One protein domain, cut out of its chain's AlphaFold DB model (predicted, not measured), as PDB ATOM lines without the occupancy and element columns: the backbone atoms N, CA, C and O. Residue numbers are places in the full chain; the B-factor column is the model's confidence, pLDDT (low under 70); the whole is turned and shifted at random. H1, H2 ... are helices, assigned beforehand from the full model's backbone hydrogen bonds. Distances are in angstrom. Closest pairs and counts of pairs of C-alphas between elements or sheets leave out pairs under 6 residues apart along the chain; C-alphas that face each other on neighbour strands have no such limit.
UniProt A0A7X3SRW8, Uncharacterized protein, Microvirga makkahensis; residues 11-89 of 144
ATOM      1  N   VAL A  11     279.457 355.154 387.277       83.56
ATOM      2  CA  VAL A  11     279.003 356.551 387.395       83.56
ATOM      3  C   VAL A  11     279.446 357.053 388.762       83.56
ATOM      4  O   VAL A  11     279.181 356.390 389.760       83.56
ATOM      5  N   ALA A  12     280.166 358.179 388.808       80.19
ATOM      6  CA  ALA A  12     280.680 358.769 390.051       80.19
ATOM      7  C   ALA A  12     281.423 357.764 390.968       80.19
ATOM      8  O   ALA A  12     281.261 357.765 392.183       80.19
ATOM      9  N   GLY A  13     282.205 356.848 390.379       84.19
ATOM     10  CA  GLY A  13     282.939 355.810 391.121       84.19
ATOM     11  C   GLY A  13     282.098 354.608 391.577       84.19
ATOM     12  O   GLY A  13     282.656 353.625 392.059       84.19
ATOM     13  N   VAL A  14     280.780 354.626 391.362       86.62
ATOM     14  CA  VAL A  14     279.869 353.526 391.704       86.62
ATOM     15  C   VAL A  14     279.621 352.638 390.484       86.62
ATOM     16  O   VAL A  14     279.316 353.110 389.386       86.62
ATOM     17  N   LYS A  15     279.756 351.319 390.662       91.62
ATOM     18  CA  LYS A  15     279.525 350.326 389.605       91.62
ATOM     19  C   LYS A  15     278.035 350.225 389.293       91.62
ATOM     20  O   LYS A  15     277.246 349.869 390.161       91.62
ATOM     21  N   VAL A  16     277.674 350.442 388.031       89.88
ATOM     22  CA  VAL A  16     276.294 350.283 387.560       89.88
ATOM     23  C   VAL A  16     276.093 348.845 387.066       89.88
ATOM     24  O   VAL A  16     276.778 348.422 386.115       89.88
ATOM     25  N   PRO A  17     275.184 348.060 387.681       90.94
ATOM     26  CA  PRO A  17     274.914 346.683 387.277       90.94
ATOM     27  C   PRO A  17     274.503 346.570 385.807       90.94
ATOM     28  O   PRO A  17     273.814 347.438 385.270       90.94
ATOM     29  N   ARG A  18     274.909 345.474 385.142       88.31
ATOM     30  CA  ARG A  18     274.625 345.263 383.712       88.31
ATOM     31  C   ARG A  18     273.128 345.332 383.416       88.31
ATOM     32  O   ARG A  18     272.778 346.005 382.459       88.31
ATOM     33  N   ALA A  19     272.307 344.706 384.259       88.19
ATOM     34  CA  ALA A  19     270.852 344.672 384.129       88.19
ATOM     35  C   ALA A  19     270.220 346.074 384.063       88.19
ATOM     36  O   ALA A  19     269.321 346.292 383.262       88.19
ATOM     37  N   VAL A  20     270.745 347.034 384.835       87.81
ATOM     38  CA  VAL A  20     270.244 348.418 384.872       87.81
ATOM     39  C   VAL A  20     270.678 349.208 383.636       87.81
ATOM     40  O   VAL A  20     269.900 349.965 383.077       87.81
ATOM     41  N   ARG A  21     271.917 349.020 383.165       86.88
ATOM     42  CA  ARG A  21     272.450 349.759 382.001       86.88
ATOM     43  C   ARG A  21     272.090 349.163 380.637       86.88
ATOM     44  O   ARG A  21     272.488 349.718 379.615       86.88
ATOM     45  N   SER A  22     271.487 347.975 380.596       86.19
ATOM     46  CA  SER A  22     271.056 347.324 379.349       86.19
ATOM     47  C   SER A  22     269.545 347.296 379.156       86.19
ATOM     48  O   SER A  22     269.110 346.873 378.088       86.19
ATOM     49  N   SER A  23     268.761 347.700 380.155       88.56
ATOM     50  CA  SER A  23     267.313 347.846 380.026       88.56
ATOM     51  C   SER A  23     266.953 349.156 379.315       88.56
ATOM     52  O   SER A  23     267.755 350.088 379.268       88.56
ATOM     53  N   SER A  24     265.747 349.219 378.744       87.94
ATOM     54  CA  SER A  24     265.166 350.442 378.171       87.94
ATOM     55  C   SER A  24     264.559 351.373 379.224       87.94
ATOM     56  O   SER A  24     264.330 352.541 378.940       87.94
ATOM     57  N   LEU A  25     264.366 350.882 380.451       88.94
ATOM     58  CA  LEU A  25     263.785 351.616 381.579       88.94
ATOM     59  C   LEU A  25     264.372 353.024 381.804       88.94
ATOM     60  O   LEU A  25     263.595 353.958 381.971       88.94
ATOM     61  N   PRO A  26     265.708 353.225 381.804       88.25
ATOM     62  CA  PRO A  26     266.280 354.555 381.992       88.25
ATOM     63  C   PRO A  26     265.895 355.508 380.858       88.25
ATOM     64  O   PRO A  26     265.538 356.649 381.120       88.25
ATOM     65  N   ASP A  27     265.917 355.031 379.611       88.19
ATOM     66  CA  ASP A  27     265.512 355.834 378.454       88.19
ATOM     67  C   ASP A  27     264.008 356.157 378.517       88.19
ATOM     68  O   ASP A  27     263.609 357.282 378.232       88.19
ATOM     69  N   GLU A  28     263.164 355.205 378.918       91.38
ATOM     70  CA  GLU A  28     261.713 355.403 379.042       91.38
ATOM     71  C   GLU A  28     261.358 356.417 380.142       91.38
ATOM     72  O   GLU A  28     260.543 357.313 379.916       91.38
ATOM     73  N   LEU A  29     262.017 356.339 381.303       91.56
ATOM     74  CA  LEU A  29     261.807 357.282 382.405       91.56
ATOM     75  C   LEU A  29     262.320 358.690 382.079       91.56
ATOM     76  O   LEU A  29     261.674 359.665 382.445       91.56
ATOM     77  N   LEU A  30     263.456 358.812 381.382       89.69
ATOM     78  CA  LEU A  30     264.036 360.115 381.030       89.69
ATOM     79  C   LEU A  30     263.262 360.824 379.908       89.69
ATOM     80  O   LEU A  30     263.164 362.055 379.906       89.69
ATOM     81  N   ASN A  31     262.700 360.067 378.962       92.06
ATOM     82  CA  ASN A  31     261.901 360.637 377.874       92.06
ATOM     83  C   ASN A  31     260.464 360.989 378.304       92.06
ATOM     84  O   ASN A  31     259.836 361.825 377.658       92.06
ATOM     85  N   SER A  32     259.963 360.411 379.400       94.44
ATOM     86  CA  SER A  32     258.644 360.717 379.969       94.44
ATOM     87  C   SER A  32     258.703 361.884 380.957       94.44
ATOM     88  O   SER A  32     259.563 361.925 381.831       94.44
ATOM     89  N   GLU A  33     257.764 362.826 380.861       93.88
ATOM     90  CA  GLU A  33     257.675 363.963 381.789       93.88
ATOM     91  C   GLU A  33     257.362 363.519 383.222       93.88
ATOM     92  O   GLU A  33     258.150 363.786 384.127       93.88
ATOM     93  N   LEU A  34     256.322 362.702 383.395       96.38
ATOM     94  CA  LEU A  34     255.984 362.070 384.674       96.38
ATOM     95  C   LEU A  34     257.131 361.185 385.195       96.38
ATOM     96  O   LEU A  34     257.399 361.135 386.393       96.38
ATOM     97  N   GLY A  35     257.851 360.504 384.294       93.25
ATOM     98  CA  GLY A  35     259.016 359.697 384.658       93.25
ATOM     99  C   GLY A  35     260.142 360.531 385.273       93.25
ATOM    100  O   GLY A  35     260.709 360.137 386.294       93.25
ATOM    101  N   ARG A  36     260.434 361.706 384.699       93.88
ATOM    102  CA  ARG A  36     261.431 362.646 385.234       93.88
ATOM    103  C   ARG A  36     261.007 363.251 386.567       93.88
ATOM    104  O   ARG A  36     261.862 363.387 387.436       93.88
ATOM    105  N   GLU A  37     259.731 363.589 386.738       94.94
ATOM    106  CA  GLU A  37     259.211 364.143 387.996       94.94
ATOM    107  C   GLU A  37     259.352 363.143 389.148       94.94
ATOM    108  O   GLU A  37     259.987 363.450 390.158       94.94
ATOM    109  N   ILE A  38     258.879 361.907 388.953       94.62
ATOM    110  CA  ILE A  38     259.000 360.847 389.963       94.62
ATOM    111  C   ILE A  38     260.472 360.532 390.244       94.62
ATOM    112  O   ILE A  38     260.861 360.348 391.399       94.62
ATOM    113  N   LEU A  39     261.314 360.473 389.207       90.75
ATOM    114  CA  LEU A  39     262.742 360.217 389.375       90.75
ATOM    115  C   LEU A  39     263.426 361.341 390.164       90.75
ATOM    116  O   LEU A  39     264.265 361.048 391.014       90.75
ATOM    117  N   ALA A  40     263.080 362.602 389.902       91.75
ATOM    118  CA  ALA A  40     263.634 363.751 390.611       91.75
ATOM    119  C   ALA A  40     263.234 363.739 392.091       91.75
ATOM    120  O   ALA A  40     264.094 363.915 392.956       91.75
ATOM    121  N   GLU A  41     261.964 363.465 392.389       92.56
ATOM    122  CA  GLU A  41     261.472 363.386 393.763       92.56
ATOM    123  C   GLU A  41     262.089 362.201 394.521       92.56
ATOM    124  O   GLU A  41     262.603 362.366 395.630       92.56
ATOM    125  N   ALA A  42     262.160 361.027 393.887       93.38
ATOM    126  CA  ALA A  42     262.826 359.860 394.457       93.38
ATOM    127  C   ALA A  42     264.328 360.102 394.686       93.38
ATOM    128  O   ALA A  42     264.867 359.695 395.718       93.38
ATOM    129  N   LEU A  43     265.014 360.782 393.760       88.75
ATOM    130  CA  LEU A  43     266.432 361.122 393.894       88.75
ATOM    131  C   LEU A  43     266.665 362.118 395.036       88.75
ATOM    132  O   LEU A  43     267.597 361.932 395.817       88.75
ATOM    133  N   ALA A  44     265.816 363.140 395.168       87.62
ATOM    134  CA  ALA A  44     265.880 364.102 396.267       87.62
ATOM    135  C   ALA A  44     265.615 363.427 397.627       87.62
ATOM    136  O   ALA A  44     266.375 363.632 398.579       87.62
ATOM    137  N   ALA A  45     264.606 362.555 397.708       93.25
ATOM    138  CA  ALA A  45     264.317 361.764 398.904       93.25
ATOM    139  C   ALA A  45     265.486 360.828 399.268       93.25
ATOM    140  O   ALA A  45     265.920 360.775 400.424       93.25
ATOM    141  N   ALA A  46     266.056 360.138 398.275       85.38
ATOM    142  CA  ALA A  46     267.227 359.287 398.457       85.38
ATOM    143  C   ALA A  46     268.453 360.092 398.913       85.38
ATOM    144  O   ALA A  46     269.172 359.645 399.806       85.38
ATOM    145  N   ALA A  47     268.678 361.292 398.370       85.69
ATOM    146  CA  ALA A  47     269.753 362.178 398.810       85.69
ATOM    147  C   ALA A  47     269.594 362.573 400.286       85.69
ATOM    148  O   ALA A  47     270.572 362.532 401.035       85.69
ATOM    149  N   GLY A  48     268.367 362.864 400.735       80.69
ATOM    150  CA  GLY A  48     268.065 363.110 402.149       80.69
ATOM    151  C   GLY A  48     268.378 361.903 403.043       80.69
ATOM    152  O   GLY A  48     269.024 362.038 404.087       80.69
ATOM    153  N   ALA A  49     268.010 360.698 402.601       85.00
ATOM    154  CA  ALA A  49     268.339 359.465 403.313       85.00
ATOM    155  C   ALA A  49     269.859 359.228 403.382       85.00
ATOM    156  O   ALA A  49     270.391 358.924 404.453       85.00
ATOM    157  N   VAL A  50     270.586 359.431 402.281       77.25
ATOM    158  CA  VAL A  50     272.049 359.291 402.236       77.25
ATOM    159  C   VAL A  50     272.733 360.342 403.112       77.25
ATOM    160  O   VAL A  50     273.652 359.990 403.851       77.25
ATOM    161  N   ALA A  51     272.259 361.590 403.121       77.19
ATOM    162  CA  ALA A  51     272.768 362.629 404.016       77.19
ATOM    163  C   ALA A  51     272.651 362.202 405.489       77.19
ATOM    164  O   ALA A  51     273.613 362.331 406.248       77.19
ATOM    165  N   SER A  52     271.528 361.587 405.882       75.94
ATOM    166  CA  SER A  52     271.344 361.075 407.249       75.94
ATOM    167  C   SER A  52     272.338 359.958 407.621       75.94
ATOM    168  O   SER A  52     272.815 359.892 408.758       75.94
ATOM    169  N   VAL A  53     272.707 359.101 406.664       77.81
ATOM    170  CA  VAL A  53     273.692 358.023 406.859       77.81
ATOM    171  C   VAL A  53     275.122 358.572 406.868       77.81
ATOM    172  O   VAL A  53     275.940 358.142 407.683       77.81
ATOM    173  N   LEU A  54     275.429 359.551 406.013       68.06
ATOM    174  CA  LEU A  54     276.733 360.212 405.977       68.06
ATOM    175  C   LEU A  54     277.010 360.980 407.270       68.06
ATOM    176  O   LEU A  54     278.110 360.873 407.804       68.06
ATOM    177  N   ILE A  55     276.016 361.662 407.844       77.19
ATOM    178  CA  ILE A  55     276.169 362.342 409.142       77.19
ATOM    179  C   ILE A  55     276.557 361.345 410.247       77.19
ATOM    180  O   ILE A  55     277.425 361.646 411.068       77.19
ATOM    181  N   LYS A  56     276.000 360.123 410.232       75.31
ATOM    182  CA  LYS A  56     276.393 359.050 411.168       75.31
ATOM    183  C   LYS A  56     277.836 358.579 410.963       75.31
ATOM    184  O   LYS A  56     278.470 358.140 411.916       75.31
ATOM    185  N   LYS A  57     278.351 358.651 409.734       80.56
ATOM    186  CA  LYS A  57     279.717 358.239 409.375       80.56
ATOM    187  C   LYS A  57     280.751 359.370 409.473       80.56
ATOM    188  O   LYS A  57     281.932 359.060 409.376       80.56
ATOM    189  N   ARG A  58     280.327 360.631 409.671       76.31
ATOM    190  CA  ARG A  58     281.163 361.855 409.713       76.31
ATOM    191  C   ARG A  58     282.345 361.824 408.723       76.31
ATOM    192  O   ARG A  58     283.497 361.809 409.156       76.31
ATOM    193  N   PRO A  59     282.089 361.803 407.406       79.19
ATOM    194  CA  PRO A  59     283.154 361.958 406.422       79.19
ATOM    195  C   PRO A  59     283.867 363.305 406.609       79.19
ATOM    196  O   PRO A  59     283.252 364.303 406.996       79.19
ATOM    197  N   SER A  60     285.171 363.331 406.337       80.00
ATOM    198  CA  SER A  60     285.979 364.551 406.422       80.00
ATOM    199  C   SER A  60     285.546 365.570 405.361       80.00
ATOM    200  O   SER A  60     285.081 365.195 404.284       80.00
ATOM    201  N   ALA A  61     285.754 366.861 405.634       78.31
ATOM    202  CA  ALA A  61     285.429 367.940 404.695       78.31
ATOM    203  C   ALA A  61     286.077 367.727 403.313       78.31
ATOM    204  O   ALA A  61     285.415 367.912 402.295       78.31
ATOM    205  N   ASP A  62     287.314 367.225 403.277       80.50
ATOM    206  CA  ASP A  62     288.033 366.915 402.035       80.50
ATOM    207  C   ASP A  62     287.375 365.792 401.227       80.50
ATOM    208  O   ASP A  62     287.319 365.855 400.002       80.50
ATOM    209  N   GLN A  63     286.812 364.780 401.896       79.56
ATOM    210  CA  GLN A  63     286.116 363.677 401.229       79.56
ATOM    211  C   GLN A  63     284.811 364.155 400.592       79.56
ATOM    212  O   GLN A  63     284.468 363.741 399.484       79.56
ATOM    213  N   ILE A  64     284.100 365.060 401.268       79.88
ATOM    214  CA  ILE A  64     282.893 365.694 400.732       79.88
ATOM    215  C   ILE A  64     283.259 366.601 399.551       79.88
ATOM    216  O   ILE A  64     282.610 366.535 398.508       79.88
ATOM    217  N   ALA A  65     284.321 367.401 399.677       79.31
ATOM    218  CA  ALA A  65     284.794 368.285 398.616       79.31
ATOM    219  C   ALA A  65     285.244 367.503 397.371       79.31
ATOM    220  O   ALA A  65     284.879 367.858 396.250       79.31
ATOM    221  N   GLN A  66     285.973 366.400 397.555       81.88
ATOM    222  CA  GLN A  66     286.428 365.543 396.462       81.88
ATOM    223  C   GLN A  66     285.257 364.834 395.767       81.88
ATOM    224  O   GLN A  66     285.212 364.785 394.535       81.88
ATOM    225  N   ALA A  67     284.281 364.337 396.533       78.19
ATOM    226  CA  ALA A  67     283.055 363.765 395.977       78.19
ATOM    227  C   ALA A  67     282.246 364.814 395.195       78.19
ATOM    228  O   ALA A  67     281.807 364.546 394.075       78.19
ATOM    229  N   GLY A  68     282.112 366.027 395.739       77.94
ATOM    230  CA  GLY A  68     281.458 367.151 395.070       77.94
ATOM    231  C   GLY A  68     282.143 367.527 393.754       77.94
ATOM    232  O   GLY A  68     281.471 367.668 392.733       77.94
ATOM    233  N   HIS A  69     283.476 367.601 393.741       78.81
ATOM    234  CA  HIS A  69     284.249 367.881 392.528       78.81
ATOM    235  C   HIS A  69     284.080 366.805 391.451       78.81
ATOM    236  O   HIS A  69     283.922 367.139 390.276       78.81
ATOM    237  N   ALA A  70     284.085 365.526 391.836       78.06
ATOM    238  CA  ALA A  70     283.887 364.424 390.900       78.06
ATOM    239  C   ALA A  70     282.499 364.486 390.242       78.06
ATOM    240  O   ALA A  70     282.385 364.353 389.022       78.06
ATOM    241  N   VAL A  71     281.453 364.755 391.032       79.50
ATOM    242  CA  VAL A  71     280.084 364.907 390.521       79.50
ATOM    243  C   VAL A  71     279.974 366.135 389.611       79.50
ATOM    244  O   VAL A  71     279.486 366.016 388.485       79.50
ATOM    245  N   ALA A  72     280.498 367.288 390.035       77.19
ATOM    246  CA  ALA A  72     280.477 368.521 389.245       77.19
ATOM    247  C   ALA A  72     281.190 368.371 387.888       77.19
ATOM    248  O   ALA A  72     280.677 368.826 386.860       77.19
ATOM    249  N   GLY A  73     282.337 367.682 387.868       77.25
ATOM    250  CA  GLY A  73     283.063 367.364 386.639       77.25
ATOM    251  C   GLY A  73     282.228 366.504 385.690       77.25
ATOM    252  O   GLY A  73     282.036 366.876 384.533       77.25
ATOM    253  N   THR A  74     281.632 365.415 386.195       78.88
ATOM    254  CA  THR A  74     280.767 364.555 385.366       78.88
ATOM    255  C   THR A  74     279.539 365.284 384.823       78.88
ATOM    256  O   THR A  74     279.153 365.069 383.676       78.88
ATOM    257  N   MET A  75     278.944 366.180 385.612       76.12
ATOM    258  CA  MET A  75     277.758 366.929 385.205       76.12
ATOM    259  C   MET A  75     278.086 367.979 384.141       76.12
ATOM    260  O   MET A  75     277.297 368.186 383.224       76.12
ATOM    261  N   THR A  76     279.277 368.581 384.206       78.62
ATOM    262  CA  THR A  76     279.776 369.515 383.186       78.62
ATOM    263  C   THR A  76     280.028 368.808 381.851       78.62
ATOM    264  O   THR A  76     279.651 369.326 380.798       78.62
ATOM    265  N   ASP A  77     280.605 367.603 381.873       75.75
ATOM    266  CA  ASP A  77     280.815 366.805 380.657       75.75
ATOM    267  C   ASP A  77     279.493 366.351 380.019       75.75
ATOM    268  O   ASP A  77     279.339 366.412 378.795       75.75
ATOM    269  N   MET A  78     278.509 365.965 380.837       68.19
ATOM    270  CA  MET A  78     277.160 365.646 380.354       68.19
ATOM    271  C   MET A  78     276.441 366.882 379.807       68.19
ATOM    272  O   MET A  78     275.838 366.828 378.736       68.19
ATOM    273  N   ALA A  79     276.551 368.025 380.485       71.94
ATOM    274  CA  ALA A  79     275.972 369.280 380.019       71.94
ATOM    275  C   ALA A  79     276.537 369.686 378.650       71.94
ATOM    276  O   ALA A  79     275.781 370.123 377.789       71.94
ATOM    277  N   ARG A  80     277.830 369.460 378.387       73.12
ATOM    278  CA  ARG A  80     278.427 369.696 377.058       73.12
ATOM    279  C   ARG A  80     277.897 368.779 375.960       73.12
ATOM    280  O   ARG A  80     277.937 369.160 374.796       73.12
ATOM    281  N   THR A  81     277.447 367.573 376.303       71.12
ATOM    282  CA  THR A  81     276.902 366.621 375.322       71.12
ATOM    283  C   THR A  81     275.411 366.818 375.072       71.12
ATOM    284  O   THR A  81     274.927 366.438 374.008       71.12
ATOM    285  N   VAL A  82     274.690 367.402 376.031       69.44
ATOM    286  CA  VAL A  82     273.230 367.573 375.973       69.44
ATOM    287  C   VAL A  82     272.824 369.004 375.604       69.44
ATOM    288  O   VAL A  82     271.801 369.192 374.948       69.44
ATOM    289  N   LEU A  83     273.610 370.019 375.979       71.38
ATOM    290  CA  LEU A  83     273.300 371.419 375.694       71.38
ATOM    291  C   LEU A  83     273.951 371.879 374.378       71.38
ATOM    292  O   LEU A  83     275.123 371.586 374.133       71.38
ATOM    293  N   PRO A  84     273.239 372.655 373.542       61.88
ATOM    294  CA  PRO A  84     273.838 373.290 372.376       61.88
ATOM    295  C   PRO A  84     274.978 374.231 372.798       61.88
ATOM    296  O   PRO A  84     274.906 374.904 373.828       61.88
ATOM    297  N   ALA A  85     276.021 374.320 371.967       60.50
ATOM    298  CA  ALA A  85     277.222 375.132 372.211       60.50
ATOM    299  C   ALA A  85     276.938 376.629 372.484       60.50
ATOM    300  O   ALA A  85     277.791 377.348 372.997       60.50
ATOM    301  N   SER A  86     275.734 377.107 372.167       55.34
ATOM    302  CA  SER A  86     275.265 378.461 372.457       55.34
ATOM    303  C   SER A  86     274.974 378.720 373.941       55.34
ATOM    304  O   SER A  86     275.078 379.866 374.369       55.34
ATOM    305  N   LEU A  87     274.652 377.693 374.734       58.16
ATOM    306  CA  LEU A  87     274.335 377.823 376.167       58.16
ATOM    307  C   LEU A  87     275.550 377.620 377.084       58.16
ATOM    308  O   LEU A  87     275.495 377.961 378.260       58.16
ATOM    309  N   THR A  88     276.657 377.097 376.557       62.12
ATOM    310  CA  THR A  88     277.900 376.862 377.314       62.12
ATOM    311  C   THR A  88     278.902 378.018 377.215       62.12
ATOM    312  O   THR A  88     280.004 377.924 377.748       62.12
ATOM    313  N   ARG A  89     278.525 379.140 376.584       49.75
ATOM    314  CA  ARG A  89     279.376 380.326 376.409       49.75
ATOM    315  C   ARG A  89     279.246 381.306 377.579       49.75
ATOM    316  O   ARG A  89     278.764 382.424 377.417       49.75
TER     317      ARG A  89
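Overview. This is residues 11 to 89 of the 144 residues of an uncharacterized protein of Microvirga makkahensis (UniProt A0A7X3SRW8). Two long helices, H3 and H4, run in nearly opposite directions as the arms of an open U, joined at one end but held apart. Short H1 and H2 lead into H3 at the open end. The 79 printed residues hold four named helices, H1 to H4, and no named strand: all helix. The whole is loose, with a radius of gyration of the C-alphas of 15.5 A and spans of 37 by 33 by 25 A.

Arrangement. Start at H1, residues 18 to 22, and H2, residues 25 to 31: they are close but not clearly touching, C-alphas 20 and 26 being closest at 7.9 A. H2 and H3, residues 33 to 57, touch only at the corner, H3 with residues 35 to 39 alone; C-alphas 29 and 35 are closest at 4.3 A. Their steep tilt is 63 degrees, opposite ways. H4, residues 61 to 82, is apart from H1, H2 and H3. Every O i to N i+4 pair is within hydrogen-bond range in H1, H2 and H4; in H3, 20 of 21.

Along the chain. Find C-alpha 18 at (274.625, 345.263, 383.712), where H1 begins its 6.0 A; H2 spans 9.9 A. H3 runs 35.8 A from C-alpha 33, and H4 31.2 A to C-alpha 82 at (273.230, 367.573, 375.973).

Size, cuts and confidence. The printed part has no cut, and its three links are tight. The farthest C-alphas, Lys 56 and Ser 86, are 43.3 A apart. Look for pLDDT under 70 at residues 54, 78, 82 and 84 to 89.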